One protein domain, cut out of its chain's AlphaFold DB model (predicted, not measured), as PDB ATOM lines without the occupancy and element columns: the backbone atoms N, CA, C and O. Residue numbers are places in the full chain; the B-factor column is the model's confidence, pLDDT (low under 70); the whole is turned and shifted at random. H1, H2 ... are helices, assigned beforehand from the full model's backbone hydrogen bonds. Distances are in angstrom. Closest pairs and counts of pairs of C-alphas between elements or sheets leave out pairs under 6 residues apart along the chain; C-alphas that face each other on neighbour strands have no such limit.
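AT A GLANCE: This is residues 8 to 203 of the 230 residues of an uncharacterized protein of Clostridiaceae bacterium (UniProt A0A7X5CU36). One long helix, H7, makes the longest axis; H5 runs beside its earlier half, H8 folds back beside its later half, H9 packs on both H7 and H8, and small H6 caps the end where H7 begins. Residues 50 to 64 of H2 pack on H9; residues 28 to 38 stick out. The printed part has 196 residues, of which 166 are in nine named helices, H1 to H9 in order along the chain, with no named strand; its class is all helix, and it is only just loose, close to compact, with a radius of gyration of the C-alphas of 20.0 A and spans of 67 by 40 by 27 A.

IN THESE COORDINATES: Find C-alpha 118 at (-20.757, -25.947, 38.162); from there H7 runs 65.3 A to residue 162, with a kink of 46 degrees near residue 125. Before it find H1, residues 8 to 26; H2, residues 33 to 64, 47.1 A; H3, residues 71 to 74; H4, residues 79 to 83; H5, residues 86 to 106, 30.0 A; and H6, residues 110 to 116. After it come H8, residues 167 to 177, and H9, residues 182 to 203, 31.4 A, ending at (27.153, -26.748, -10.289).

HOW THE PARTS SIT: Start at the hub, H7. H5 touches it at a shallow tilt of 20 degrees, opposite ways; closest are C-alphas Gly 106 and Ser 125, 4.3 A. H7 and H8 form a hairpin; closest are C-alphas Gly 144 and Ile 177, 3.8 A. H1 is close to H2 but not clearly touching; their closest C-alphas, Val 20 and Ile 46, are 7.9 A apart. O i to N i+4 pairs are within hydrogen-bond range throughout H1, but 2 of 7 in H8, with 3 of 8 O i to N i+3 pairs.

THE WHOLE: The printed part has no cut and no long link; pLDDT is under 70 for 53 residues, among them 8 to 44.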
ATOM      1  N   LYS A   8       4.980 -46.334 -11.229       42.56
ATOM      2  CA  LYS A   8       4.068 -47.169 -10.429       42.56
ATOM      3  C   LYS A   8       3.897 -46.649  -8.996       42.56
ATOM      4  O   LYS A   8       2.794 -46.688  -8.465       42.56
ATOM      5  N   ALA A   9       4.956 -46.104  -8.392       42.34
ATOM      6  CA  ALA A   9       4.903 -45.487  -7.065       42.34
ATOM      7  C   ALA A   9       4.109 -44.172  -7.085       42.34
ATOM      8  O   ALA A   9       3.323 -43.912  -6.181       42.34
ATOM      9  N   ARG A  10       4.238 -43.376  -8.154       43.94
ATOM     10  CA  ARG A  10       3.443 -42.150  -8.353       43.94
ATOM     11  C   ARG A  10       1.956 -42.446  -8.541       43.94
ATOM     12  O   ARG A  10       1.123 -41.740  -7.987       43.94
ATOM     13  N   LEU A  11       1.634 -43.517  -9.265       44.25
ATOM     14  CA  LEU A  11       0.261 -43.981  -9.471       44.25
ATOM     15  C   LEU A  11      -0.345 -44.575  -8.189       44.25
ATOM     16  O   LEU A  11      -1.517 -44.347  -7.919       44.25
ATOM     17  N   CYS A  12       0.463 -45.244  -7.356       46.81
ATOM     18  CA  CYS A  12       0.044 -45.673  -6.018       46.81
ATOM     19  C   CYS A  12      -0.221 -44.484  -5.090       46.81
ATOM     20  O   CYS A  12      -1.218 -44.494  -4.385       46.81
ATOM     21  N   ILE A  13       0.624 -43.448  -5.112       50.75
ATOM     22  CA  ILE A  13       0.424 -42.235  -4.302       50.75
ATOM     23  C   ILE A  13      -0.827 -41.477  -4.768       50.75
ATOM     24  O   ILE A  13      -1.632 -41.063  -3.941       50.75
ATOM     25  N   LEU A  14      -1.042 -41.344  -6.080       45.59
ATOM     26  CA  LEU A  14      -2.244 -40.713  -6.629       45.59
ATOM     27  C   LEU A  14      -3.508 -41.526  -6.300       45.59
ATOM     28  O   LEU A  14      -4.495 -40.964  -5.832       45.59
ATOM     29  N   GLY A  15      -3.462 -42.849  -6.485       44.53
ATOM     30  CA  GLY A  15      -4.549 -43.760  -6.120       44.53
ATOM     31  C   GLY A  15      -4.845 -43.741  -4.621       44.53
ATOM     32  O   GLY A  15      -6.003 -43.774  -4.223       44.53
ATOM     33  N   PHE A  16      -3.815 -43.587  -3.794       54.62
ATOM     34  CA  PHE A  16      -3.931 -43.428  -2.350       54.62
ATOM     35  C   PHE A  16      -4.585 -42.095  -1.966       54.62
ATOM     36  O   PHE A  16      -5.504 -42.090  -1.156       54.62
ATOM     37  N   VAL A  17      -4.209 -40.974  -2.588       53.34
ATOM     38  CA  VAL A  17      -4.855 -39.672  -2.334       53.34
ATOM     39  C   VAL A  17      -6.324 -39.679  -2.773       53.34
ATOM     40  O   VAL A  17      -7.188 -39.188  -2.046       53.34
ATOM     41  N   VAL A  18      -6.637 -40.296  -3.914       51.66
ATOM     42  CA  VAL A  18      -8.027 -40.478  -4.363       51.66
ATOM     43  C   VAL A  18      -8.790 -41.399  -3.407       51.66
ATOM     44  O   VAL A  18      -9.921 -41.086  -3.052       51.66
ATOM     45  N   ALA A  19      -8.174 -42.477  -2.914       50.25
ATOM     46  CA  ALA A  19      -8.778 -43.367  -1.925       50.25
ATOM     47  C   ALA A  19      -9.031 -42.675  -0.575       50.25
ATOM     48  O   ALA A  19     -10.029 -42.976   0.071       50.25
ATOM     49  N   VAL A  20      -8.191 -41.716  -0.171       52.56
ATOM     50  CA  VAL A  20      -8.418 -40.881   1.021       52.56
ATOM     51  C   VAL A  20      -9.653 -40.001   0.833       52.56
ATOM     52  O   VAL A  20     -10.525 -39.991   1.695       52.56
ATOM     53  N   VAL A  21      -9.772 -39.310  -0.304       51.22
ATOM     54  CA  VAL A  21     -10.919 -38.429  -0.593       51.22
ATOM     55  C   VAL A  21     -12.212 -39.235  -0.754       51.22
ATOM     56  O   VAL A  21     -13.239 -38.887  -0.173       51.22
ATOM     57  N   VAL A  22     -12.166 -40.351  -1.485       47.78
ATOM     58  CA  VAL A  22     -13.314 -41.246  -1.692       47.78
ATOM     59  C   VAL A  22     -13.693 -41.965  -0.395       47.78
ATOM     60  O   VAL A  22     -14.876 -42.057  -0.078       47.78
ATOM     61  N   GLY A  23     -12.713 -42.400   0.400       49.00
ATOM     62  CA  GLY A  23     -12.924 -42.986   1.723       49.00
ATOM     63  C   GLY A  23     -13.582 -42.007   2.693       49.00
ATOM     64  O   GLY A  23     -14.467 -42.409   3.442       49.00
ATOM     65  N   PHE A  24     -13.239 -40.716   2.613       48.06
ATOM     66  CA  PHE A  24     -13.875 -39.643   3.387       48.06
ATOM     67  C   PHE A  24     -15.322 -39.346   2.938       48.06
ATOM     68  O   PHE A  24     -16.165 -38.977   3.750       48.06
ATOM     69  N   ILE A  25     -15.646 -39.547   1.655       48.59
ATOM     70  CA  ILE A  25     -17.017 -39.415   1.125       48.59
ATOM     71  C   ILE A  25     -17.876 -40.634   1.505       48.59
ATOM     72  O   ILE A  25     -19.041 -40.482   1.878       48.59
ATOM     73  N   PHE A  26     -17.304 -41.841   1.482       43.81
ATOM     74  CA  PHE A  26     -17.963 -43.064   1.969       43.81
ATOM     75  C   PHE A  26     -18.159 -43.071   3.500       43.81
ATOM     76  O   PHE A  26     -19.104 -43.687   3.996       43.81
ATOM     77  N   PHE A  27     -17.327 -42.319   4.229       53.41
ATOM     78  CA  PHE A  27     -17.355 -42.068   5.680       53.41
ATOM     79  C   PHE A  27     -18.697 -41.542   6.208       53.41
ATOM     80  O   PHE A  27     -19.053 -41.801   7.353       53.41
ATOM     81  N   ILE A  28     -19.459 -40.815   5.382       51.84
ATOM     82  CA  ILE A  28     -20.742 -40.218   5.788       51.84
ATOM     83  C   ILE A  28     -21.869 -41.266   5.815       51.84
ATOM     84  O   ILE A  28     -22.916 -41.028   6.414       51.84
ATOM     85  N   ARG A  29     -21.689 -42.433   5.178       44.81
ATOM     86  CA  ARG A  29     -22.840 -43.241   4.750       44.81
ATOM     87  C   ARG A  29     -23.025 -44.598   5.430       44.81
ATOM     88  O   ARG A  29     -24.127 -45.124   5.324       44.81
ATOM     89  N   ILE A  30     -22.027 -45.190   6.097       48.12
ATOM     90  CA  ILE A  30     -22.149 -46.588   6.566       48.12
ATOM     91  C   ILE A  30     -21.559 -46.774   7.968       48.12
ATOM     92  O   ILE A  30     -20.343 -46.788   8.157       48.12
ATOM     93  N   GLY A  31     -22.442 -46.939   8.952       53.03
ATOM     94  CA  GLY A  31     -22.098 -47.335  10.312       53.03
ATOM     95  C   GLY A  31     -22.221 -48.844  10.501       53.03
ATOM     96  O   GLY A  31     -23.297 -49.385  10.295       53.03
ATOM     97  N   ASP A  32     -21.135 -49.490  10.938       52.44
ATOM     98  CA  ASP A  32     -21.185 -50.688  11.788       52.44
ATOM     99  C   ASP A  32     -19.854 -50.907  12.541       52.44
ATOM    100  O   ASP A  32     -18.888 -50.179  12.334       52.44
ATOM    101  N   SER A  33     -19.828 -51.803  13.532       58.78
ATOM    102  CA  SER A  33     -18.787 -51.882  14.585       58.78
ATOM    103  C   SER A  33     -17.382 -52.385  14.148       58.78
ATOM    104  O   SER A  33     -16.393 -51.734  14.498       58.78
ATOM    105  N   PRO A  34     -17.221 -53.459  13.342       57.16
ATOM    106  CA  PRO A  34     -15.895 -53.966  12.939       57.16
ATOM    107  C   PRO A  34     -15.180 -53.060  11.929       57.16
ATOM    108  O   PRO A  34     -13.950 -52.983  11.903       57.16
ATOM    109  N   THR A  35     -15.953 -52.334  11.121       60.00
ATOM    110  CA  THR A  35     -15.432 -51.347  10.172       60.00
ATOM    111  C   THR A  35     -14.794 -50.161  10.891       60.00
ATOM    112  O   THR A  35     -13.850 -49.593  10.363       60.00
ATOM    113  N   ARG A  36     -15.180 -49.815  12.128       56.72
ATOM    114  CA  ARG A  36     -14.542 -48.701  12.864       56.72
ATOM    115  C   ARG A  36     -13.077 -48.973  13.200       56.72
ATOM    116  O   ARG A  36     -12.252 -48.083  13.040       56.72
ATOM    117  N   ILE A  37     -12.734 -50.191  13.629       60.34
ATOM    118  CA  ILE A  37     -11.346 -50.547  13.973       60.34
ATOM    119  C   ILE A  37     -10.469 -50.560  12.720       60.34
ATOM    120  O   ILE A  37      -9.388 -49.969  12.728       60.34
ATOM    121  N   SER A  38     -10.943 -51.172  11.628       59.78
ATOM    122  CA  SER A  38     -10.209 -51.140  10.360       59.78
ATOM    123  C   SER A  38     -10.059 -49.710   9.832       59.78
ATOM    124  O   SER A  38      -9.004 -49.375   9.293       59.78
ATOM    125  N   LEU A  39     -11.043 -48.836  10.064       59.72
ATOM    126  CA  LEU A  39     -10.977 -47.412   9.729       59.72
ATOM    127  C   LEU A  39      -9.942 -46.659  10.571       59.72
ATOM    128  O   LEU A  39      -9.134 -45.944   9.990       59.72
ATOM    129  N   TYR A  40      -9.888 -46.851  11.892       59.44
ATOM    130  CA  TYR A  40      -8.852 -46.224  12.727       59.44
ATOM    131  C   TYR A  40      -7.446 -46.654  12.306       59.44
ATOM    132  O   TYR A  40      -6.562 -45.811  12.154       59.44
ATOM    133  N   ILE A  41      -7.254 -47.951  12.055       66.94
ATOM    134  CA  ILE A  41      -5.980 -48.484  11.561       66.94
ATOM    135  C   ILE A  41      -5.642 -47.857  10.205       66.94
ATOM    136  O   ILE A  41      -4.531 -47.365  10.017       66.94
ATOM    137  N   THR A  42      -6.605 -47.802   9.283       66.69
ATOM    138  CA  THR A  42      -6.412 -47.206   7.955       66.69
ATOM    139  C   THR A  42      -6.068 -45.718   8.056       66.69
ATOM    140  O   THR A  42      -5.116 -45.276   7.420       66.69
ATOM    141  N   SER A  43      -6.755 -44.945   8.900       62.41
ATOM    142  CA  SER A  43      -6.458 -43.528   9.142       62.41
ATOM    143  C   SER A  43      -5.067 -43.308   9.739       62.41
ATOM    144  O   SER A  43      -4.369 -42.387   9.317       62.41
ATOM    145  N   ILE A  44      -4.628 -44.158  10.673       63.53
ATOM    146  CA  ILE A  44      -3.276 -44.095  11.249       63.53
ATOM    147  C   ILE A  44      -2.225 -44.398  10.181       63.53
ATOM    148  O   ILE A  44      -1.266 -43.642  10.034       63.53
ATOM    149  N   VAL A  45      -2.418 -45.465   9.399       70.38
ATOM    150  CA  VAL A  45      -1.527 -45.811   8.282       70.38
ATOM    151  C   VAL A  45      -1.463 -44.657   7.282       70.38
ATOM    152  O   VAL A  45      -0.373 -44.299   6.830       70.38
ATOM    153  N   ILE A  46      -2.602 -44.023   6.991       68.88
ATOM    154  CA  ILE A  46      -2.659 -42.884   6.079       68.88
ATOM    155  C   ILE A  46      -1.878 -41.690   6.626       68.88
ATOM    156  O   ILE A  46      -1.072 -41.097   5.908       68.88
ATOM    157  N   MET A  47      -2.094 -41.353   7.896       69.31
ATOM    158  CA  MET A  47      -1.409 -40.254   8.569       69.31
ATOM    159  C   MET A  47       0.108 -40.473   8.588       69.31
ATOM    160  O   MET A  47       0.867 -39.545   8.305       69.31
ATOM    161  N   LEU A  48       0.559 -41.699   8.869       69.12
ATOM    162  CA  LEU A  48       1.978 -42.052   8.855       69.12
ATOM    163  C   LEU A  48       2.565 -41.945   7.445       69.12
ATOM    164  O   LEU A  48       3.607 -41.315   7.272       69.12
ATOM    165  N   ALA A  49       1.888 -42.488   6.431       74.25
ATOM    166  CA  ALA A  49       2.336 -42.401   5.042       74.25
ATOM    167  C   ALA A  49       2.428 -40.942   4.557       74.25
ATOM    168  O   ALA A  49       3.433 -40.552   3.956       74.25
ATOM    169  N   GLY A  50       1.423 -40.119   4.873       73.12
ATOM    170  CA  GLY A  50       1.438 -38.680   4.610       73.12
ATOM    171  C   GLY A  50       2.589 -37.978   5.332       73.12
ATOM    172  O   GLY A  50       3.314 -37.198   4.717       73.12
ATOM    173  N   CYS A  51       2.832 -38.315   6.600       74.69
ATOM    174  CA  CYS A  51       3.943 -37.764   7.374       74.69
ATOM    175  C   CYS A  51       5.302 -38.091   6.737       74.69
ATOM    176  O   CYS A  51       6.099 -37.177   6.521       74.69
ATOM    177  N   PHE A  52       5.554 -39.351   6.362       79.94
ATOM    178  CA  PHE A  52       6.792 -39.740   5.677       79.94
ATOM    179  C   PHE A  52       6.968 -39.006   4.345       79.94
ATOM    180  O   PHE A  52       8.047 -38.481   4.065       79.94
ATOM    181  N   PHE A  53       5.903 -38.908   3.546       81.75
ATOM    182  CA  PHE A  53       5.943 -38.210   2.265       81.75
ATOM    183  C   PHE A  53       6.287 -36.720   2.420       81.75
ATOM    184  O   PHE A  53       7.168 -36.196   1.727       81.75
ATOM    185  N   THR A  54       5.617 -36.041   3.349       80.94
ATOM    186  CA  THR A  54       5.856 -34.625   3.642       80.94
ATOM    187  C   THR A  54       7.254 -34.422   4.233       80.94
ATOM    188  O   THR A  54       7.960 -33.497   3.839       80.94
ATOM    189  N   SER A  55       7.718 -35.346   5.080       83.31
ATOM    190  CA  SER A  55       9.051 -35.311   5.698       83.31
ATOM    191  C   SER A  55      10.183 -35.391   4.670       83.31
ATOM    192  O   SER A  55      11.146 -34.620   4.722       83.31
ATOM    193  N   ASP A  56      10.050 -36.288   3.689       85.62
ATOM    194  CA  ASP A  56      10.979 -36.394   2.561       85.62
ATOM    195  C   ASP A  56      11.006 -35.112   1.726       85.62
ATOM    196  O   ASP A  56      12.074 -34.639   1.332       85.62
ATOM    197  N   THR A  57       9.831 -34.537   1.474       85.25
ATOM    198  CA  THR A  57       9.698 -33.297   0.699       85.25
ATOM    199  C   THR A  57      10.360 -32.129   1.427       85.25
ATOM    200  O   THR A  57      11.100 -31.360   0.821       85.25
ATOM    201  N   ILE A  58      10.199 -32.044   2.748       86.06
ATOM    202  CA  ILE A  58      10.879 -31.042   3.575       86.06
ATOM    203  C   ILE A  58      12.386 -31.258   3.579       86.06
ATOM    204  O   ILE A  58      13.138 -30.295   3.484       86.06
ATOM    205  N   LYS A  59      12.869 -32.503   3.625       86.81
ATOM    206  CA  LYS A  59      14.309 -32.767   3.499       86.81
ATOM    207  C   LYS A  59      14.869 -32.220   2.181       86.81
ATOM    208  O   LYS A  59      15.983 -31.705   2.182       86.81
ATOM    209  N   LEU A  60      14.123 -32.330   1.081       86.00
ATOM    210  CA  LEU A  60      14.508 -31.738  -0.204       86.00
ATOM    211  C   LEU A  60      14.475 -30.210  -0.162       86.00
ATOM    212  O   LEU A  60      15.420 -29.587  -0.629       86.00
ATOM    213  N   LEU A  61      13.449 -29.619   0.453       86.06
ATOM    214  CA  LEU A  61      13.347 -28.169   0.627       86.06
ATOM    215  C   LEU A  61      14.530 -27.606   1.437       86.06
ATOM    216  O   LEU A  61      15.141 -26.623   1.044       86.06
ATOM    217  N   TYR A  62      14.927 -28.274   2.521       87.25
ATOM    218  CA  TYR A  62      16.106 -27.880   3.301       87.25
ATOM    219  C   TYR A  62      17.404 -28.009   2.511       87.25
ATOM    220  O   TYR A  62      18.268 -27.153   2.632       87.25
ATOM    221  N   LYS A  63      17.541 -29.057   1.689       86.50
ATOM    222  CA  LYS A  63      18.696 -29.186   0.792       86.50
ATOM    223  C   LYS A  63      18.737 -28.085  -0.261       86.50
ATOM    224  O   LYS A  63      19.824 -27.660  -0.615       86.50
ATOM    225  N   PHE A  64      17.578 -27.658  -0.756       84.25
ATOM    226  CA  PHE A  64      17.469 -26.542  -1.691       84.25
ATOM    227  C   PHE A  64      17.944 -25.229  -1.052       84.25
ATOM    228  O   PHE A  64      18.715 -24.512  -1.671       84.25
ATOM    229  N   TYR A  65      17.592 -24.979   0.212       83.19
ATOM    230  CA  TYR A  65      18.111 -23.846   0.990       83.19
ATOM    231  C   TYR A  65      19.494 -24.090   1.628       83.19
ATOM    232  O   TYR A  65      19.895 -23.323   2.499       83.19
ATOM    233  N   GLU A  66      20.198 -25.171   1.268       82.56
ATOM    234  CA  GLU A  66      21.524 -25.539   1.804       82.56
ATOM    235  C   GLU A  66      21.599 -25.672   3.340       82.56
ATOM    236  O   GLU A  66      22.641 -25.507   3.972       82.56
ATOM    237  N   GLN A  67      20.486 -26.038   3.973       84.56
ATOM    238  CA  GLN A  67      20.368 -26.186   5.422       84.56
ATOM    239  C   GLN A  67      20.256 -27.652   5.857       84.56
ATOM    240  O   GLN A  67      19.746 -28.531   5.153       84.56
ATOM    241  N   LYS A  68      20.668 -27.934   7.100       82.44
ATOM    242  CA  LYS A  68      20.482 -29.256   7.712       82.44
ATOM    243  C   LYS A  68      19.025 -29.443   8.133       82.44
ATOM    244  O   LYS A  68      18.527 -28.764   9.025       82.44
ATOM    245  N   ALA A  69      18.364 -30.431   7.535       80.50
ATOM    246  CA  ALA A  69      16.982 -30.748   7.861       80.50
ATOM    247  C   ALA A  69      16.839 -31.243   9.324       80.50
ATOM    248  O   ALA A  69      17.515 -32.211   9.703       80.50
ATOM    249  N   PRO A  70      15.937 -30.653  10.131       82.06
ATOM    250  CA  PRO A  70      15.742 -31.007  11.539       82.06
ATOM    251  C   PRO A  70      15.154 -32.413  11.693       82.06
ATOM    252  O   PRO A  70      14.551 -32.936  10.753       82.06
ATOM    253  N   TRP A  71      15.319 -33.038  12.863       75.75
ATOM    254  CA  TRP A  71      14.782 -34.382  13.135       75.75
ATOM    255  C   TRP A  71      13.278 -34.350  13.435       75.75
ATOM    256  O   TRP A  71      12.557 -35.290  13.116       75.75
ATOM    257  N   GLN A  72      12.777 -33.234  13.967       72.94
ATOM    258  CA  GLN A  72      11.376 -33.035  14.337       72.94
ATOM    259  C   GLN A  72      10.410 -33.078  13.134       72.94
ATOM    260  O   GLN A  72       9.197 -33.145  13.318       72.94
ATOM    261  N   ARG A  73      10.928 -33.124  11.896       75.75
ATOM    262  CA  ARG A  73      10.152 -33.349  10.662       75.75
ATOM    263  C   ARG A  73       9.466 -34.720  10.578       75.75
ATOM    264  O   ARG A  73       8.772 -34.998   9.611       75.75
ATOM    265  N   PHE A  74       9.704 -35.628  11.520       72.31
ATOM    266  CA  PHE A  74       9.005 -36.919  11.572       72.31
ATOM    267  C   PHE A  74       7.750 -36.887  12.457       72.31
ATOM    268  O   PHE A  74       7.077 -37.900  12.608       72.31
ATOM    269  N   ILE A  75       7.416 -35.732  13.043       71.88
ATOM    270  CA  ILE A  75       6.245 -35.569  13.906       71.88
ATOM    271  C   ILE A  75       5.066 -35.050  13.054       71.88
ATOM    272  O   ILE A  75       5.166 -33.933  12.552       71.88
ATOM    273  N   PRO A  76       3.943 -35.786  12.900       64.19
ATOM    274  CA  PRO A  76       2.879 -35.495  11.922       64.19
ATOM    275  C   PRO A  76       2.302 -34.070  11.912       64.19
ATOM    276  O   PRO A  76       1.941 -33.587  10.848       64.19
ATOM    277  N   VAL A  77       2.258 -33.379  13.056       69.44
ATOM    278  CA  VAL A  77       1.745 -31.994  13.159       69.44
ATOM    279  C   VAL A  77       2.844 -30.952  12.957       69.44
ATOM    280  O   VAL A  77       2.648 -29.932  12.306       69.44
ATOM    281  N   ILE A  78       4.023 -31.222  13.509       77.50
ATOM    282  CA  ILE A  78       5.163 -30.304  13.485       77.50
ATOM    283  C   ILE A  78       5.870 -30.333  12.124       77.50
ATOM    284  O   ILE A  78       6.504 -29.357  11.731       77.50
ATOM    285  N   ASN A  79       5.758 -31.441  11.392       80.81
ATOM    286  CA  ASN A  79       6.395 -31.641  10.099       80.81
ATOM    287  C   ASN A  79       6.129 -30.461   9.157       80.81
ATOM    288  O   ASN A  79       7.060 -29.824   8.678       80.81
ATOM    289  N   GLU A  80       4.867 -30.075   8.997       81.44
ATOM    290  CA  GLU A  80       4.471 -28.992   8.093       81.44
ATOM    291  C   GLU A  80       5.024 -27.618   8.504       81.44
ATOM    292  O   GLU A  80       5.245 -26.760   7.654       81.44
ATOM    293  N   PHE A  81       5.350 -27.413   9.785       87.31
ATOM    294  CA  PHE A  81       5.946 -26.158  10.260       87.31
ATOM    295  C   PHE A  81       7.392 -25.992   9.786       87.31
ATOM    296  O   PHE A  81       7.943 -24.889   9.797       87.31
ATOM    297  N   TYR A  82       8.038 -27.085   9.389       84.44
ATOM    298  CA  TYR A  82       9.367 -27.035   8.803       84.44
ATOM    299  C   TYR A  82       9.334 -26.786   7.296       84.44
ATOM    300  O   TYR A  82      10.365 -26.422   6.749       84.44
ATOM    301  N   ALA A  83       8.175 -26.882   6.641       81.56
ATOM    302  CA  ALA A  83       8.028 -26.475   5.244       81.56
ATOM    303  C   ALA A  83       7.943 -24.950   5.049       81.56
ATOM    304  O   ALA A  83       7.910 -24.491   3.912       81.56
ATOM    305  N   ILE A  84       7.870 -24.179   6.139       85.94
ATOM    306  CA  ILE A  84       7.646 -22.730   6.122       85.94
ATOM    307  C   ILE A  84       8.795 -21.975   6.792       85.94
ATOM    308  O   ILE A  84       9.524 -22.524   7.634       85.94
ATOM    309  N   ASP A  85       8.908 -20.692   6.451       83.38
ATOM    310  CA  ASP A  85       9.877 -19.772   7.040       83.38
ATOM    311  C   ASP A  85       9.750 -19.646   8.557       83.38
ATOM    312  O   ASP A  85       8.680 -19.795   9.156       83.38
ATOM    313  N   MET A  86      10.865 -19.269   9.185       81.81
ATOM    314  CA  MET A  86      10.976 -19.159  10.639       81.81
ATOM    315  C   MET A  86       9.956 -18.187  11.256       81.81
ATOM    316  O   MET A  86       9.435 -18.462  12.337       81.81
ATOM    317  N   LYS A  87       9.605 -17.099  10.552       83.56
ATOM    318  CA  LYS A  87       8.600 -16.120  11.006       83.56
ATOM    319  C   LYS A  87       7.217 -16.762  11.186       83.56
ATOM    320  O   LYS A  87       6.600 -16.610  12.238       83.56
ATOM    321  N   PHE A  88       6.754 -17.532  10.197       86.62
ATOM    322  CA  PHE A  88       5.462 -18.227  10.258       86.62
ATOM    323  C   PHE A  88       5.503 -19.448  11.180       86.62
ATOM    324  O   PHE A  88       4.514 -19.754  11.847       86.62
ATOM    325  N   ARG A  89       6.661 -20.111  11.272       86.44
ATOM    326  CA  ARG A  89       6.888 -21.254  12.165       86.44
ATOM    327  C   ARG A  89       6.652 -20.902  13.630       86.44
ATOM    328  O   ARG A  89       5.956 -21.643  14.318       86.44
ATOM    329  N   ILE A  90       7.208 -19.785  14.108       88.50
ATOM    330  CA  ILE A  90       7.036 -19.349  15.506       88.50
ATOM    331  C   ILE A  90       5.556 -19.087  15.802       88.50
ATOM    332  O   ILE A  90       5.036 -19.579  16.801       88.50
ATOM    333  N   ALA A  91       4.862 -18.381  14.905       89.19
ATOM    334  CA  ALA A  91       3.432 -18.124  15.051       89.19
ATOM    335  C   ALA A  91       2.624 -19.434  15.109       89.19
ATOM    336  O   ALA A  91       1.829 -19.622  16.029       89.19
ATOM    337  N   ALA A  92       2.870 -20.371  14.187       90.50
ATOM    338  CA  ALA A  92       2.195 -21.670  14.171       90.50
ATOM    339  C   ALA A  92       2.430 -22.472  15.467       90.50
ATOM    340  O   ALA A  92       1.489 -23.058  15.999       90.50
ATOM    341  N   TYR A  93       3.646 -22.441  16.024       88.75
ATOM    342  CA  TYR A  93       3.947 -23.069  17.317       88.75
ATOM    343  C   TYR A  93       3.164 -22.458  18.479       88.75
ATOM    344  O   TYR A  93       2.647 -23.202  19.312       88.75
ATOM    345  N   ILE A  94       3.045 -21.130  18.536       90.69
ATOM    346  CA  ILE A  94       2.284 -20.452  19.594       90.69
ATOM    347  C   ILE A  94       0.821 -20.910  19.562       90.69
ATOM    348  O   ILE A  94       0.283 -21.332  20.588       90.69
ATOM    349  N   PHE A  95       0.193 -20.907  18.383       91.88
ATOM    350  CA  PHE A  95      -1.189 -21.371  18.247       91.88
ATOM    351  C   PHE A  95      -1.336 -22.873  18.524       91.88
ATOM    352  O   PHE A  95      -2.323 -23.273  19.141       91.88
ATOM    353  N   LEU A  96      -0.353 -23.705  18.161       88.06
ATOM    354  CA  LEU A  96      -0.349 -25.129  18.512       88.06
ATOM    355  C   LEU A  96      -0.375 -25.332  20.034       88.06
ATOM    356  O   LEU A  96      -1.175 -26.128  20.531       88.06
ATOM    357  N   VAL A  97       0.467 -24.608  20.778       87.00
ATOM    358  CA  VAL A  97       0.542 -24.713  22.244       87.00
ATOM    359  C   VAL A  97      -0.761 -24.242  22.887       87.00
ATOM    360  O   VAL A  97      -1.327 -24.963  23.708       87.00
ATOM    361  N   ILE A  98      -1.281 -23.084  22.470       88.81
ATOM    362  CA  ILE A  98      -2.547 -22.540  22.984       88.81
ATOM    363  C   ILE A  98      -3.702 -23.510  22.713       88.81
ATOM    364  O   ILE A  98      -4.444 -23.853  23.633       88.81
ATOM    365  N   GLY A  99      -3.834 -24.003  21.477       86.62
ATOM    366  CA  GLY A  99      -4.885 -24.954  21.111       86.62
ATOM    367  C   GLY A  99      -4.788 -26.255  21.907       86.62
ATOM    368  O   GLY A  99      -5.804 -26.794  22.349       86.62
ATOM    369  N   THR A 100      -3.566 -26.729  22.162       83.56
ATOM    370  CA  THR A 100      -3.325 -27.922  22.987       83.56
ATOM    371  C   THR A 100      -3.773 -27.707  24.431       83.56
ATOM    372  O   THR A 100      -4.498 -28.542  24.964       83.56
ATOM    373  N   ILE A 101      -3.417 -26.578  25.053       82.38
ATOM    374  CA  ILE A 101      -3.838 -26.243  26.425       82.38
ATOM    375  C   ILE A 101      -5.367 -26.160  26.517       82.38
ATOM    376  O   ILE A 101      -5.961 -26.773  27.403       82.38
ATOM    377  N   LEU A 102      -6.012 -25.464  25.575       81.81
ATOM    378  CA  LEU A 102      -7.473 -25.353  25.518       81.81
ATOM    379  C   LEU A 102      -8.145 -26.722  25.364       81.81
ATOM    380  O   LEU A 102      -9.134 -27.006  26.037       81.81
ATOM    381  N   THR A 103      -7.573 -27.597  24.532       77.69
ATOM    382  CA  THR A 103      -8.065 -28.969  24.353       77.69
ATOM    383  C   THR A 103      -7.938 -29.765  25.644       77.69
ATOM    384  O   THR A 103      -8.912 -30.380  26.067       77.69
ATOM    385  N   LEU A 104      -6.770 -29.719  26.295       78.19
ATOM    386  CA  LEU A 104      -6.516 -30.421  27.553       78.19
ATOM    387  C   LEU A 104      -7.507 -29.995  28.639       78.19
ATOM    388  O   LEU A 104      -8.090 -30.857  29.289       78.19
ATOM    389  N   ILE A 105      -7.767 -28.692  28.780       76.81
ATOM    390  CA  ILE A 105      -8.771 -28.174  29.720       76.81
ATOM    391  C   ILE A 105     -10.181 -28.632  29.314       76.81
ATOM    392  O   ILE A 105     -10.964 -29.078  30.158       76.81
ATOM    393  N   GLY A 106     -10.496 -28.583  28.018       76.00
ATOM    394  CA  GLY A 106     -11.781 -29.002  27.461       76.00
ATOM    395  C   GLY A 106     -12.110 -30.478  27.703       76.00
ATOM    396  O   GLY A 106     -13.274 -30.806  27.932       76.00
ATOM    397  N   ILE A 107     -11.107 -31.359  27.753       77.88
ATOM    398  CA  ILE A 107     -11.282 -32.802  28.002       77.88
ATOM    399  C   ILE A 107     -11.120 -33.215  29.472       77.88
ATOM    400  O   ILE A 107     -11.246 -34.401  29.773       77.88
ATOM    401  N   LEU A 108     -10.854 -32.278  30.395       73.75
ATOM    402  CA  LEU A 108     -10.698 -32.626  31.812       73.75
ATOM    403  C   LEU A 108     -11.949 -33.354  32.357       73.75
ATOM    404  O   LEU A 108     -13.077 -33.013  31.982       73.75
ATOM    405  N   PRO A 109     -11.785 -34.332  33.265       72.50
ATOM    406  CA  PRO A 109     -12.905 -34.978  33.942       72.50
ATOM    407  C   PRO A 109     -13.778 -33.974  34.702       72.50
ATOM    408  O   PRO A 109     -13.273 -33.005  35.273       72.50
ATOM    409  N   TYR A 110     -15.084 -34.247  34.769       68.19
ATOM    410  CA  TYR A 110     -16.055 -33.391  35.462       68.19
ATOM    411  C   TYR A 110     -15.643 -33.085  36.913       68.19
ATOM    412  O   TYR A 110     -15.711 -31.935  37.331       68.19
ATOM    413  N   SER A 111     -15.106 -34.074  37.638       68.00
ATOM    414  CA  SER A 111     -14.652 -33.936  39.032       68.00
ATOM    415  C   SER A 111     -13.559 -32.885  39.248       68.00
ATOM    416  O   SER A 111     -13.431 -32.359  40.346       68.00
ATOM    417  N   ILE A 112     -12.748 -32.597  38.225       75.31
ATOM    418  CA  ILE A 112     -11.721 -31.547  38.284       75.31
ATOM    419  C   ILE A 112     -12.334 -30.206  37.870       75.31
ATOM    420  O   ILE A 112     -11.999 -29.166  38.428       75.31
ATOM    421  N   LYS A 113     -13.257 -30.223  36.905       72.25
ATOM    422  CA  LYS A 113     -13.915 -29.013  36.402       72.25
ATOM    423  C   LYS A 113     -14.861 -28.380  37.419       72.25
ATOM    424  O   LYS A 113     -14.931 -27.158  37.461       72.25
ATOM    425  N   SER A 114     -15.532 -29.176  38.251       74.31
ATOM    426  CA  SER A 114     -16.429 -28.671  39.302       74.31
ATOM    427  C   SER A 114     -15.710 -27.795  40.336       74.31
ATOM    428  O   SER A 114     -16.334 -26.917  40.920       74.31
ATOM    429  N   ILE A 115     -14.387 -27.938  40.490       81.50
ATOM    430  CA  ILE A 115     -13.553 -27.055  41.329       81.50
ATOM    431  C   ILE A 115     -13.587 -25.601  40.819       81.50
ATOM    432  O   ILE A 115     -13.496 -24.666  41.610       81.50
ATOM    433  N   PHE A 116     -13.756 -25.401  39.509       76.44
ATOM    434  CA  PHE A 116     -13.851 -24.083  38.872       76.44
ATOM    435  C   PHE A 116     -15.296 -23.553  38.786       76.44
ATOM    436  O   PHE A 116     -15.512 -22.457  38.270       76.44
ATOM    437  N   GLY A 117     -16.275 -24.310  39.296       79.25
ATOM    438  CA  GLY A 117     -17.695 -23.957  39.329       79.25
ATOM    439  C   GLY A 117     -18.571 -24.820  38.415       79.25
ATOM    440  O   GLY A 117     -18.154 -25.261  37.341       79.25
ATOM    441  N   ASP A 118     -19.822 -25.028  38.828       75.19
ATOM    442  CA  ASP A 118     -20.757 -25.947  38.162       75.19
ATOM    443  C   ASP A 118     -21.078 -25.537  36.719       75.19
ATOM    444  O   ASP A 118     -21.110 -26.391  35.835       75.19
ATOM    445  N   THR A 119     -21.218 -24.233  36.448       75.12
ATOM    446  CA  THR A 119     -21.436 -23.690  35.093       75.12
ATOM    447  C   THR A 119     -20.260 -23.984  34.156       75.12
ATOM    448  O   THR A 119     -20.443 -24.301  32.980       75.12
ATOM    449  N   PHE A 120     -19.029 -23.921  34.671       72.38
ATOM    450  CA  PHE A 120     -17.842 -24.270  33.894       72.38
ATOM    451  C   PHE A 120     -17.757 -25.783  33.649       72.38
ATOM    452  O   PHE A 120     -17.362 -26.223  32.568       72.38
ATOM    453  N   ALA A 121     -18.173 -26.586  34.629       68.75
ATOM    454  CA  ALA A 121     -18.174 -28.038  34.526       68.75
ATOM    455  C   ALA A 121     -19.188 -28.571  33.503       68.75
ATOM    456  O   ALA A 121     -18.886 -29.545  32.807       68.75
ATOM    457  N   THR A 122     -20.347 -27.923  33.367       70.88
ATOM    458  CA  THR A 122     -21.390 -28.315  32.409       70.88
ATOM    459  C   THR A 122     -21.147 -27.775  31.000       70.88
ATOM    460  O   THR A 122     -21.223 -28.543  30.043       70.88
ATOM    461  N   GLU A 123     -20.810 -26.491  30.847       77.69
ATOM    462  CA  GLU A 123     -20.764 -25.831  29.528       77.69
ATOM    463  C   GLU A 123     -19.352 -25.423  29.087       77.69
ATOM    464  O   GLU A 123     -19.046 -25.391  27.891       77.69
ATOM    465  N   GLY A 124     -18.445 -25.171  30.037       75.06
ATOM    466  CA  GLY A 124     -17.084 -24.692  29.764       75.06
ATOM    467  C   GLY A 124     -16.270 -25.636  28.876       75.06
ATOM    468  O   GLY A 124     -15.476 -25.188  28.053       75.06
ATOM    469  N   SER A 125     -16.530 -26.942  28.963       78.25
ATOM    470  CA  SER A 125     -15.918 -27.961  28.099       78.25
ATOM    471  C   SER A 125     -16.169 -27.694  26.612       78.25
ATOM    472  O   SER A 125     -15.244 -27.766  25.804       78.25
ATOM    473  N   TYR A 126     -17.414 -27.366  26.256       78.88
ATOM    474  CA  TYR A 126     -17.803 -27.094  24.876       78.88
ATOM    475  C   TYR A 126     -17.135 -25.816  24.367       78.88
ATOM    476  O   TYR A 126     -16.520 -25.832  23.301       78.88
ATOM    477  N   PHE A 127     -17.172 -24.735  25.153       83.75
ATOM    478  CA  PHE A 127     -16.543 -23.467  24.780       83.75
ATOM    479  C   PHE A 127     -15.023 -23.585  24.623       83.75
ATOM    480  O   PHE A 127     -14.470 -23.047  23.665       83.75
ATOM    481  N   MET A 128     -14.350 -24.327  25.506       83.31
ATOM    482  CA  MET A 128     -12.906 -24.564  25.411       83.31
ATOM    483  C   MET A 128     -12.535 -25.377  24.166       83.31
ATOM    484  O   MET A 128     -11.578 -25.031  23.473       83.31
ATOM    485  N   LEU A 129     -13.307 -26.416  23.835       79.62
ATOM    486  CA  LEU A 129     -13.087 -27.204  22.617       79.62
ATOM    487  C   LEU A 129     -13.401 -26.403  21.348       79.62
ATOM    488  O   LEU A 129     -12.671 -26.506  20.362       79.62
ATOM    489  N   PHE A 130     -14.439 -25.568  21.372       81.94
ATOM    490  CA  PHE A 130     -14.758 -24.665  20.267       81.94
ATOM    491  C   PHE A 130     -13.655 -23.617  20.056       81.94
ATOM    492  O   PHE A 130     -13.207 -23.401  18.929       81.94
ATOM    493  N   ALA A 131     -13.142 -23.022  21.136       86.38
ATOM    494  CA  ALA A 131     -12.001 -22.113  21.079       86.38
ATOM    495  C   ALA A 131     -10.739 -22.817  20.550       86.38
ATOM    496  O   ALA A 131     -10.054 -22.275  19.682       86.38
ATOM    497  N   ALA A 132     -10.462 -24.046  21.001       82.50
ATOM    498  CA  ALA A 132      -9.361 -24.857  20.482       82.50
ATOM    499  C   ALA A 132      -9.506 -25.121  18.976       82.50
ATOM    500  O   ALA A 132      -8.533 -24.987  18.234       82.50
ATOM    501  N   PHE A 133     -10.716 -25.432  18.503       85.56
ATOM    502  CA  PHE A 133     -10.998 -25.632  17.082       85.56
ATOM    503  C   PHE A 133     -10.687 -24.380  16.247       85.56
ATOM    504  O   PHE A 133     -10.008 -24.484  15.225       85.56
ATOM    505  N   ILE A 134     -11.106 -23.194  16.704       89.81
ATOM    506  CA  ILE A 134     -10.781 -21.921  16.038       89.81
ATOM    507  C   ILE A 134      -9.266 -21.697  16.007       89.81
ATOM    508  O   ILE A 134      -8.710 -21.370  14.958       89.81
ATOM    509  N   VAL A 135      -8.585 -21.912  17.136       90.50
ATOM    510  CA  VAL A 135      -7.128 -21.747  17.256       90.50
ATOM    511  C   VAL A 135      -6.376 -22.675  16.297       90.50
ATOM    512  O   VAL A 135      -5.478 -22.222  15.583       90.50
ATOM    513  N   PHE A 136      -6.768 -23.948  16.211       87.12
ATOM    514  CA  PHE A 136      -6.191 -24.870  15.234       87.12
ATOM    515  C   PHE A 136      -6.524 -24.467  13.796       87.12
ATOM    516  O   PHE A 136      -5.661 -24.585  12.930       87.12
ATOM    517  N   GLY A 137      -7.721 -23.941  13.530       87.12
ATOM    518  CA  GLY A 137      -8.079 -23.384  12.224       87.12
ATOM    519  C   GLY A 137      -7.149 -22.243  11.796       87.12
ATOM    520  O   GLY A 137      -6.618 -22.261  10.685       87.12
ATOM    521  N   ILE A 138      -6.872 -21.296  12.697       89.88
ATOM    522  CA  ILE A 138      -5.937 -20.184  12.450       89.88
ATOM    523  C   ILE A 138      -4.519 -20.711  12.204       89.88
ATOM    524  O   ILE A 138      -3.884 -20.337  11.218       89.88
ATOM    525  N   MET A 139      -4.038 -21.620  13.058       91.56
ATOM    526  CA  MET A 139      -2.736 -22.277  12.891       91.56
ATOM    527  C   MET A 139      -2.612 -22.912  11.501       91.56
ATOM    528  O   MET A 139      -1.610 -22.733  10.810       91.56
ATOM    529  N   GLN A 140      -3.651 -23.624  11.073       88.69
ATOM    530  CA  GLN A 140      -3.691 -24.279   9.778       88.69
ATOM    531  C   GLN A 140      -3.628 -23.289   8.609       88.69
ATOM    532  O   GLN A 140      -2.919 -23.554   7.639       88.69
ATOM    533  N   ILE A 141      -4.300 -22.140   8.707       89.12
ATOM    534  CA  ILE A 141      -4.220 -21.074   7.697       89.12
ATOM    535  C   ILE A 141      -2.799 -20.500   7.624       89.12
ATOM    536  O   ILE A 141      -2.265 -20.351   6.526       89.12
ATOM    537  N   ILE A 142      -2.157 -20.238   8.768       91.00
ATOM    538  CA  ILE A 142      -0.777 -19.718   8.830       91.00
ATOM    539  C   ILE A 142       0.195 -20.666   8.121       91.00
ATOM    540  O   ILE A 142       0.974 -20.234   7.271       91.00
ATOM    541  N   VAL A 143       0.128 -21.964   8.434       89.62
ATOM    542  CA  VAL A 143       0.971 -22.983   7.786       89.62
ATOM    543  C   VAL A 143       0.687 -23.055   6.289       89.62
ATOM    544  O   VAL A 143       1.612 -23.186   5.484       89.62
ATOM    545  N   GLY A 144      -0.580 -22.927   5.900       88.44
ATOM    546  CA  GLY A 144      -0.981 -22.942   4.502       88.44
ATOM    547  C   GLY A 144      -0.431 -21.763   3.700       88.44
ATOM    548  O   GLY A 144       0.145 -21.973   2.635       88.44
ATOM    549  N   ILE A 145      -0.519 -20.543   4.238       89.12
ATOM    550  CA  ILE A 145       0.069 -19.341   3.626       89.12
ATOM    551  C   ILE A 145       1.594 -19.469   3.541       89.12
ATOM    552  O   ILE A 145       2.170 -19.210   2.488       89.12
ATOM    553  N   GLY A 146       2.253 -19.910   4.617       88.50
ATOM    554  CA  GLY A 146       3.704 -20.105   4.609       88.50
ATOM    555  C   GLY A 146       4.148 -21.136   3.565       88.50
ATOM    556  O   GLY A 146       5.134 -20.927   2.867       88.50
ATOM    557  N   THR A 147       3.384 -22.220   3.406       87.69
ATOM    558  CA  THR A 147       3.668 -23.256   2.399       87.69
ATOM    559  C   THR A 147       3.454 -22.715   0.986       87.69
ATOM    560  O   THR A 147       4.248 -23.001   0.094       87.69
ATOM    561  N   PHE A 148       2.413 -21.904   0.770       88.06
ATOM    562  CA  PHE A 148       2.172 -21.241  -0.510       88.06
ATOM    563  C   PHE A 148       3.347 -20.347  -0.926       88.06
ATOM    564  O   PHE A 148       3.767 -20.392  -2.082       88.06
ATOM    565  N   LEU A 149       3.892 -19.568   0.014       87.06
ATOM    566  CA  LEU A 149       5.048 -18.705  -0.233       87.06
ATOM    567  C   LEU A 149       6.295 -19.523  -0.587       87.06
ATOM    568  O   LEU A 149       6.888 -19.275  -1.628       87.06
ATOM    569  N   ALA A 150       6.605 -20.579   0.170       86.00
ATOM    570  CA  ALA A 150       7.733 -21.460  -0.151       86.00
ATOM    571  C   ALA A 150       7.607 -22.096  -1.552       86.00
ATOM    572  O   ALA A 150       8.585 -22.234  -2.285       86.00
ATOM    573  N   ILE A 151       6.389 -22.468  -1.962       85.62
ATOM    574  CA  ILE A 151       6.127 -22.986  -3.314       85.62
ATOM    575  C   ILE A 151       6.364 -21.910  -4.379       85.62
ATOM    576  O   ILE A 151       6.872 -22.220  -5.460       85.62
ATOM    577  N   LYS A 152       5.973 -20.664  -4.096       85.81
ATOM    578  CA  LYS A 152       6.188 -19.532  -4.994       85.81
ATOM    579  C   LYS A 152       7.685 -19.282  -5.197       85.81
ATOM    580  O   LYS A 152       8.096 -19.187  -6.348       85.81
ATOM    581  N   ASP A 153       8.478 -19.289  -4.129       85.62
ATOM    582  CA  ASP A 153       9.932 -19.090  -4.202       85.62
ATOM    583  C   ASP A 153      10.603 -20.177  -5.054       85.62
ATOM    584  O   ASP A 153      11.347 -19.886  -5.988       85.62
ATOM    585  N   VAL A 154      10.258 -21.449  -4.817       85.00
ATOM    586  CA  VAL A 154      10.768 -22.573  -5.622       85.00
ATOM    587  C   VAL A 154      10.363 -22.445  -7.093       85.00
ATOM    588  O   VAL A 154      11.123 -22.823  -7.987       85.00
ATOM    589  N   LYS A 155       9.160 -21.929  -7.371       84.62
ATOM    590  CA  LYS A 155       8.710 -21.688  -8.744       84.62
ATOM    591  C   LYS A 155       9.524 -20.576  -9.411       84.62
ATOM    592  O   LYS A 155       9.866 -20.720 -10.583       84.62
ATOM    593  N   GLU A 156       9.774 -19.473  -8.714       85.00
ATOM    594  CA  GLU A 156      10.555 -18.351  -9.245       85.00
ATOM    595  C   GLU A 156      11.987 -18.791  -9.565       85.00
ATOM    596  O   GLU A 156      12.445 -18.571 -10.688       85.00
ATOM    597  N   GLU A 157      12.623 -19.541  -8.664       83.94
ATOM    598  CA  GLU A 157      13.963 -20.093  -8.897       83.94
ATOM    599  C   GLU A 157      13.984 -21.081 -10.073       83.94
ATOM    600  O   GLU A 157      14.877 -21.056 -10.921       83.94
ATOM    601  N   TRP A 158      12.958 -21.930 -10.192       84.88
ATOM    602  CA  TRP A 158      12.827 -22.821 -11.344       84.88
ATOM    603  C   TRP A 158      12.730 -22.058 -12.665       84.88
ATOM    604  O   TRP A 158      13.375 -22.427 -13.648       84.88
ATOM    605  N   MET A 159      11.903 -21.013 -12.707       83.94
ATOM    606  CA  MET A 159      11.762 -20.182 -13.900       83.94
ATOM    607  C   MET A 159      13.083 -19.506 -14.259       83.94
ATOM    608  O   MET A 159      13.411 -19.444 -15.441       83.94
ATOM    609  N   HIS A 160      13.838 -19.054 -13.259       84.06
ATOM    610  CA  HIS A 160      15.139 -18.426 -13.450       84.06
ATOM    611  C   HIS A 160      16.185 -19.402 -14.018       84.06
ATOM    612  O   HIS A 160      16.850 -19.078 -14.999       84.06
ATOM    613  N   LEU A 161      16.296 -20.612 -13.459       80.12
ATOM    614  CA  LEU A 161      17.348 -21.566 -13.839       80.12
ATOM    615  C   LEU A 161      17.007 -22.431 -15.061       80.12
ATOM    616  O   LEU A 161      17.892 -22.795 -15.831       80.12
ATOM    617  N   ILE A 162      15.738 -22.814 -15.227       79.38
ATOM    618  CA  ILE A 162      15.314 -23.807 -16.231       79.38
ATOM    619  C   ILE A 162      14.489 -23.155 -17.351       79.38
ATOM    620  O   ILE A 162      14.369 -23.723 -18.436       79.38
ATOM    621  N   GLY A 163      13.908 -21.972 -17.123       74.31
ATOM    622  CA  GLY A 163      13.200 -21.216 -18.163       74.31
ATOM    623  C   GLY A 163      11.881 -21.839 -18.636       74.31
ATOM    624  O   GLY A 163      11.377 -21.476 -19.697       74.31
ATOM    625  N   THR A 164      11.302 -22.785 -17.884       76.19
ATOM    626  CA  THR A 164      10.047 -23.468 -18.255       76.19
ATOM    627  C   THR A 164       8.979 -23.325 -17.177       76.19
ATOM    628  O   THR A 164       9.252 -23.551 -16.001       76.19
ATOM    629  N   ASP A 165       7.740 -23.001 -17.564       69.25
ATOM    630  CA  ASP A 165       6.640 -22.891 -16.597       69.25
ATOM    631  C   ASP A 165       6.170 -24.274 -16.136       69.25
ATOM    632  O   ASP A 165       5.913 -25.184 -16.931       69.25
ATOM    633  N   ILE A 166       6.000 -24.424 -14.825       69.31
ATOM    634  CA  ILE A 166       5.452 -25.636 -14.225       69.31
ATOM    635  C   ILE A 166       3.965 -25.414 -13.972       69.31
ATOM    636  O   ILE A 166       3.536 -25.075 -12.864       69.31
ATOM    637  N   GLY A 167       3.156 -25.663 -15.003       60.94
ATOM    638  CA  GLY A 167       1.707 -25.434 -14.951       60.94
ATOM    639  C   GLY A 167       1.002 -26.122 -13.771       60.94
ATOM    640  O   GLY A 167       0.065 -25.572 -13.195       60.94
ATOM    641  N   MET A 168       1.494 -27.287 -13.335       65.56
ATOM    642  CA  MET A 168       0.874 -28.064 -12.255       65.56
ATOM    643  C   MET A 168       1.124 -27.477 -10.852       65.56
ATOM    644  O   MET A 168       0.267 -27.612  -9.982       65.56
ATOM    645  N   ILE A 169       2.241 -26.769 -10.629       68.06
ATOM    646  CA  ILE A 169       2.518 -26.104  -9.340       68.06
ATOM    647  C   ILE A 169       1.609 -24.898  -9.138       68.06
ATOM    648  O   ILE A 169       1.191 -24.638  -8.016       68.06
ATOM    649  N   LYS A 170       1.264 -24.169 -10.205       63.50
ATOM    650  CA  LYS A 170       0.425 -22.967 -10.093       63.50
ATOM    651  C   LYS A 170      -0.959 -23.294  -9.520       63.50
ATOM    652  O   LYS A 170      -1.457 -22.575  -8.663       63.50
ATOM    653  N   ILE A 171      -1.550 -24.400  -9.975       67.62
ATOM    654  CA  ILE A 171      -2.877 -24.855  -9.535       67.62
ATOM    655  C   ILE A 171      -2.774 -25.567  -8.183       67.62
ATOM    656  O   ILE A 171      -3.522 -25.252  -7.260       67.62
ATOM    657  N   LEU A 172      -1.824 -26.498  -8.035       74.81
ATOM    658  CA  LEU A 172      -1.705 -27.287  -6.807       74.81
ATOM    659  C   LEU A 172      -1.097 -26.504  -5.639       74.81
ATOM    660  O   LEU A 172      -1.333 -26.857  -4.487       74.81
ATOM    661  N   GLY A 173      -0.367 -25.424  -5.907       73.81
ATOM    662  CA  GLY A 173       0.155 -24.513  -4.895       73.81
ATOM    663  C   GLY A 173      -0.960 -23.800  -4.142       73.81
ATOM    664  O   GLY A 173      -0.905 -23.735  -2.920       73.81
ATOM    665  N   ALA A 174      -2.025 -23.363  -4.823       75.00
ATOM    666  CA  ALA A 174      -3.169 -22.707  -4.178       75.00
ATOM    667  C   ALA A 174      -3.870 -23.607  -3.140       75.00
ATOM    668  O   ALA A 174      -4.372 -23.123  -2.126       75.00
ATOM    669  N   PHE A 175      -3.836 -24.929  -3.339       81.00
ATOM    670  CA  PHE A 175      -4.389 -25.894  -2.386       81.00
ATOM    671  C   PHE A 175      -3.607 -26.010  -1.073       81.00
ATOM    672  O   PHE A 175      -4.118 -26.610  -0.130       81.00
ATOM    673  N   SER A 176      -2.426 -25.396  -0.963       80.81
ATOM    674  CA  SER A 176      -1.621 -25.431   0.264       80.81
ATOM    675  C   SER A 176      -2.306 -24.736   1.442       80.81
ATOM    676  O   SER A 176      -2.091 -25.120   2.593       80.81
ATOM    677  N   ILE A 177      -3.193 -23.776   1.165       80.81
ATOM    678  CA  ILE A 177      -3.982 -23.072   2.182       80.81
ATOM    679  C   ILE A 177      -4.950 -24.031   2.887       80.81
ATOM    680  O   ILE A 177      -5.160 -23.920   4.095       80.81
ATOM    681  N   LEU A 178      -5.493 -25.014   2.164       77.00
ATOM    682  CA  LEU A 178      -6.474 -25.960   2.688       77.00
ATOM    683  C   LEU A 178      -5.772 -27.180   3.311       77.00
ATOM    684  O   LEU A 178      -5.125 -27.931   2.582       77.00
ATOM    685  N   PRO A 179      -5.936 -27.454   4.621       71.31
ATOM    686  CA  PRO A 179      -5.164 -28.487   5.325       71.31
ATOM    687  C   PRO A 179      -5.229 -29.873   4.683       71.31
ATOM    688  O   PRO A 179      -4.209 -30.524   4.497       71.31
ATOM    689  N   VAL A 180      -6.424 -30.305   4.270       71.56
ATOM    690  CA  VAL A 180      -6.637 -31.635   3.672       71.56
ATOM    691  C   VAL A 180      -6.023 -31.741   2.272       71.56
ATOM    692  O   VAL A 180      -5.568 -32.810   1.872       71.56
ATOM    693  N   LEU A 181      -5.980 -30.638   1.519       74.75
ATOM    694  CA  LEU A 181      -5.468 -30.624   0.147       74.75
ATOM    695  C   LEU A 181      -3.977 -30.265   0.067       74.75
ATOM    696  O   LEU A 181      -3.362 -30.473  -0.977       74.75
ATOM    697  N   ARG A 182      -3.364 -29.807   1.165       81.88
ATOM    698  CA  ARG A 182      -1.950 -29.398   1.236       81.88
ATOM    699  C   ARG A 182      -0.971 -30.496   0.821       81.88
ATOM    700  O   ARG A 182       0.072 -30.209   0.238       81.88
ATOM    701  N   ILE A 183      -1.329 -31.763   1.033       77.81
ATOM    702  CA  ILE A 183      -0.533 -32.908   0.570       77.81
ATOM    703  C   ILE A 183      -0.324 -32.907  -0.953       77.81
ATOM    704  O   ILE A 183       0.746 -33.285  -1.432       77.81
ATOM    705  N   LEU A 184      -1.305 -32.419  -1.722       77.94
ATOM    706  CA  LEU A 184      -1.195 -32.273  -3.175       77.94
ATOM    707  C   LEU A 184      -0.162 -31.209  -3.552       77.94
ATOM    708  O   LEU A 184       0.567 -31.376  -4.529       77.94
ATOM    709  N   SER A 185      -0.070 -30.141  -2.762       81.81
ATOM    710  CA  SER A 185       0.926 -29.085  -2.937       81.81
ATOM    711  C   SER A 185       2.339 -29.613  -2.688       81.81
ATOM    712  O   SER A 185       3.224 -29.389  -3.513       81.81
ATOM    713  N   TYR A 186       2.544 -30.404  -1.627       82.88
ATOM    714  CA  TYR A 186       3.823 -31.092  -1.395       82.88
ATOM    715  C   TYR A 186       4.162 -32.068  -2.529       82.88
ATOM    716  O   TYR A 186       5.310 -32.143  -2.969       82.88
ATOM    717  N   TYR A 187       3.161 -32.775  -3.062       80.88
ATOM    718  CA  TYR A 187       3.359 -33.661  -4.207       80.88
ATOM    719  C   TYR A 187       3.798 -32.913  -5.467       80.88
ATOM    720  O   TYR A 187       4.729 -33.347  -6.153       80.88
ATOM    721  N   ALA A 188       3.181 -31.764  -5.742       78.06
ATOM    722  CA  ALA A 188       3.559 -30.902  -6.855       78.06
ATOM    723  C   ALA A 188       4.990 -30.361  -6.715       78.06
ATOM    724  O   ALA A 188       5.697 -30.260  -7.716       78.06
ATOM    725  N   LEU A 189       5.418 -30.057  -5.485       81.81
ATOM    726  CA  LEU A 189       6.717 -29.455  -5.177       81.81
ATOM    727  C   LEU A 189       7.894 -30.442  -5.281       81.81
ATOM    728  O   LEU A 189       9.024 -30.040  -5.551       81.81
ATOM    729  N   ARG A 190       7.639 -31.747  -5.122       83.50
ATOM    730  CA  ARG A 190       8.696 -32.764  -5.015       83.50
ATOM    731  C   ARG A 190       9.582 -32.892  -6.257       83.50
ATOM    732  O   ARG A 190      10.799 -32.816  -6.144       83.50
ATOM    733  N   LYS A 191       8.993 -33.077  -7.445       82.00
ATOM    734  CA  LYS A 191       9.757 -33.190  -8.708       82.00
ATOM    735  C   LYS A 191      10.592 -31.922  -9.009       82.00
ATOM    736  O   LYS A 191      11.753 -32.071  -9.395       82.00
ATOM    737  N   PRO A 192      10.039 -30.707  -8.851       81.56
ATOM    738  CA  PRO A 192      10.787 -29.461  -8.977       81.56
ATOM    739  C   PRO A 192      12.000 -29.399  -8.050       81.56
ATOM    740  O   PRO A 192      13.123 -29.233  -8.521       81.56
ATOM    741  N   LEU A 193      11.789 -29.642  -6.752       84.12
ATOM    742  CA  LEU A 193      12.855 -29.639  -5.751       84.12
ATOM    743  C   LEU A 193      13.941 -30.675  -6.042       84.12
ATOM    744  O   LEU A 193      15.120 -30.353  -5.963       84.12
ATOM    745  N   ASP A 194      13.568 -31.902  -6.415       85.81
ATOM    746  CA  ASP A 194      14.537 -32.947  -6.775       85.81
ATOM    747  C   ASP A 194      15.466 -32.499  -7.917       85.81
ATOM    748  O   ASP A 194      16.651 -32.831  -7.919       85.81
ATOM    749  N   THR A 195      14.936 -31.749  -8.885       82.06
ATOM    750  CA  THR A 195      15.713 -31.283 -10.043       82.06
ATOM    751  C   THR A 195      16.605 -30.105  -9.665       82.06
ATOM    752  O   THR A 195      17.778 -30.116 -10.018       82.06
ATOM    753  N   LEU A 196      16.086 -29.133  -8.909       83.56
ATOM    754  CA  LEU A 196      16.855 -27.970  -8.451       83.56
ATOM    755  C   LEU A 196      17.996 -28.383  -7.518       83.56
ATOM    756  O   LEU A 196      19.133 -27.969  -7.700       83.56
ATOM    757  N   VAL A 197      17.732 -29.295  -6.579       84.00
ATOM    758  CA  VAL A 197      18.779 -29.857  -5.717       84.00
ATOM    759  C   VAL A 197      19.812 -30.623  -6.544       84.00
ATOM    760  O   VAL A 197      21.005 -30.545  -6.259       84.00
ATOM    761  N   ALA A 198      19.398 -31.381  -7.563       82.31
ATOM    762  CA  ALA A 198      20.349 -32.052  -8.447       82.31
ATOM    763  C   ALA A 198      21.206 -31.049  -9.236       82.31
ATOM    764  O   ALA A 198      22.409 -31.268  -9.351       82.31
ATOM    765  N   TYR A 199      20.609 -29.956  -9.714       79.50
ATOM    766  CA  TYR A 199      21.310 -28.878 -10.408       79.50
ATOM    767  C   TYR A 199      22.358 -28.217  -9.504       79.50
ATOM    768  O   TYR A 199      23.528 -28.206  -9.876       79.50
ATOM    769  N   ASN A 200      21.988 -27.809  -8.283       78.38
ATOM    770  CA  ASN A 200      22.921 -27.211  -7.316       78.38
ATOM    771  C   ASN A 200      24.097 -28.141  -6.981       78.38
ATOM    772  O   ASN A 200      25.239 -27.709  -6.889       78.38
ATOM    773  N   ASN A 201      23.853 -29.448  -6.838       75.56
ATOM    774  CA  ASN A 201      24.948 -30.394  -6.590       75.56
ATOM    775  C   ASN A 201      25.888 -30.543  -7.798       75.56
ATOM    776  O   ASN A 201      27.069 -30.824  -7.614       75.56
ATOM    777  N   LEU A 202      25.380 -30.411  -9.028       71.75
ATOM    778  CA  LEU A 202      26.209 -30.478 -10.231       71.75
ATOM    779  C   LEU A 202      27.038 -29.206 -10.401       71.75
ATOM    780  O   LEU A 202      28.226 -29.323 -10.680       71.75
ATOM    781  N   THR A 203      26.447 -28.030 -10.181       65.25
ATOM    782  CA  THR A 203      27.153 -26.748 -10.289       65.25
ATOM    783  C   THR A 203      28.254 -26.615  -9.239       65.25
ATOM    784  O   THR A 203      29.390 -26.309  -9.595       65.25
TER     785      THR A 203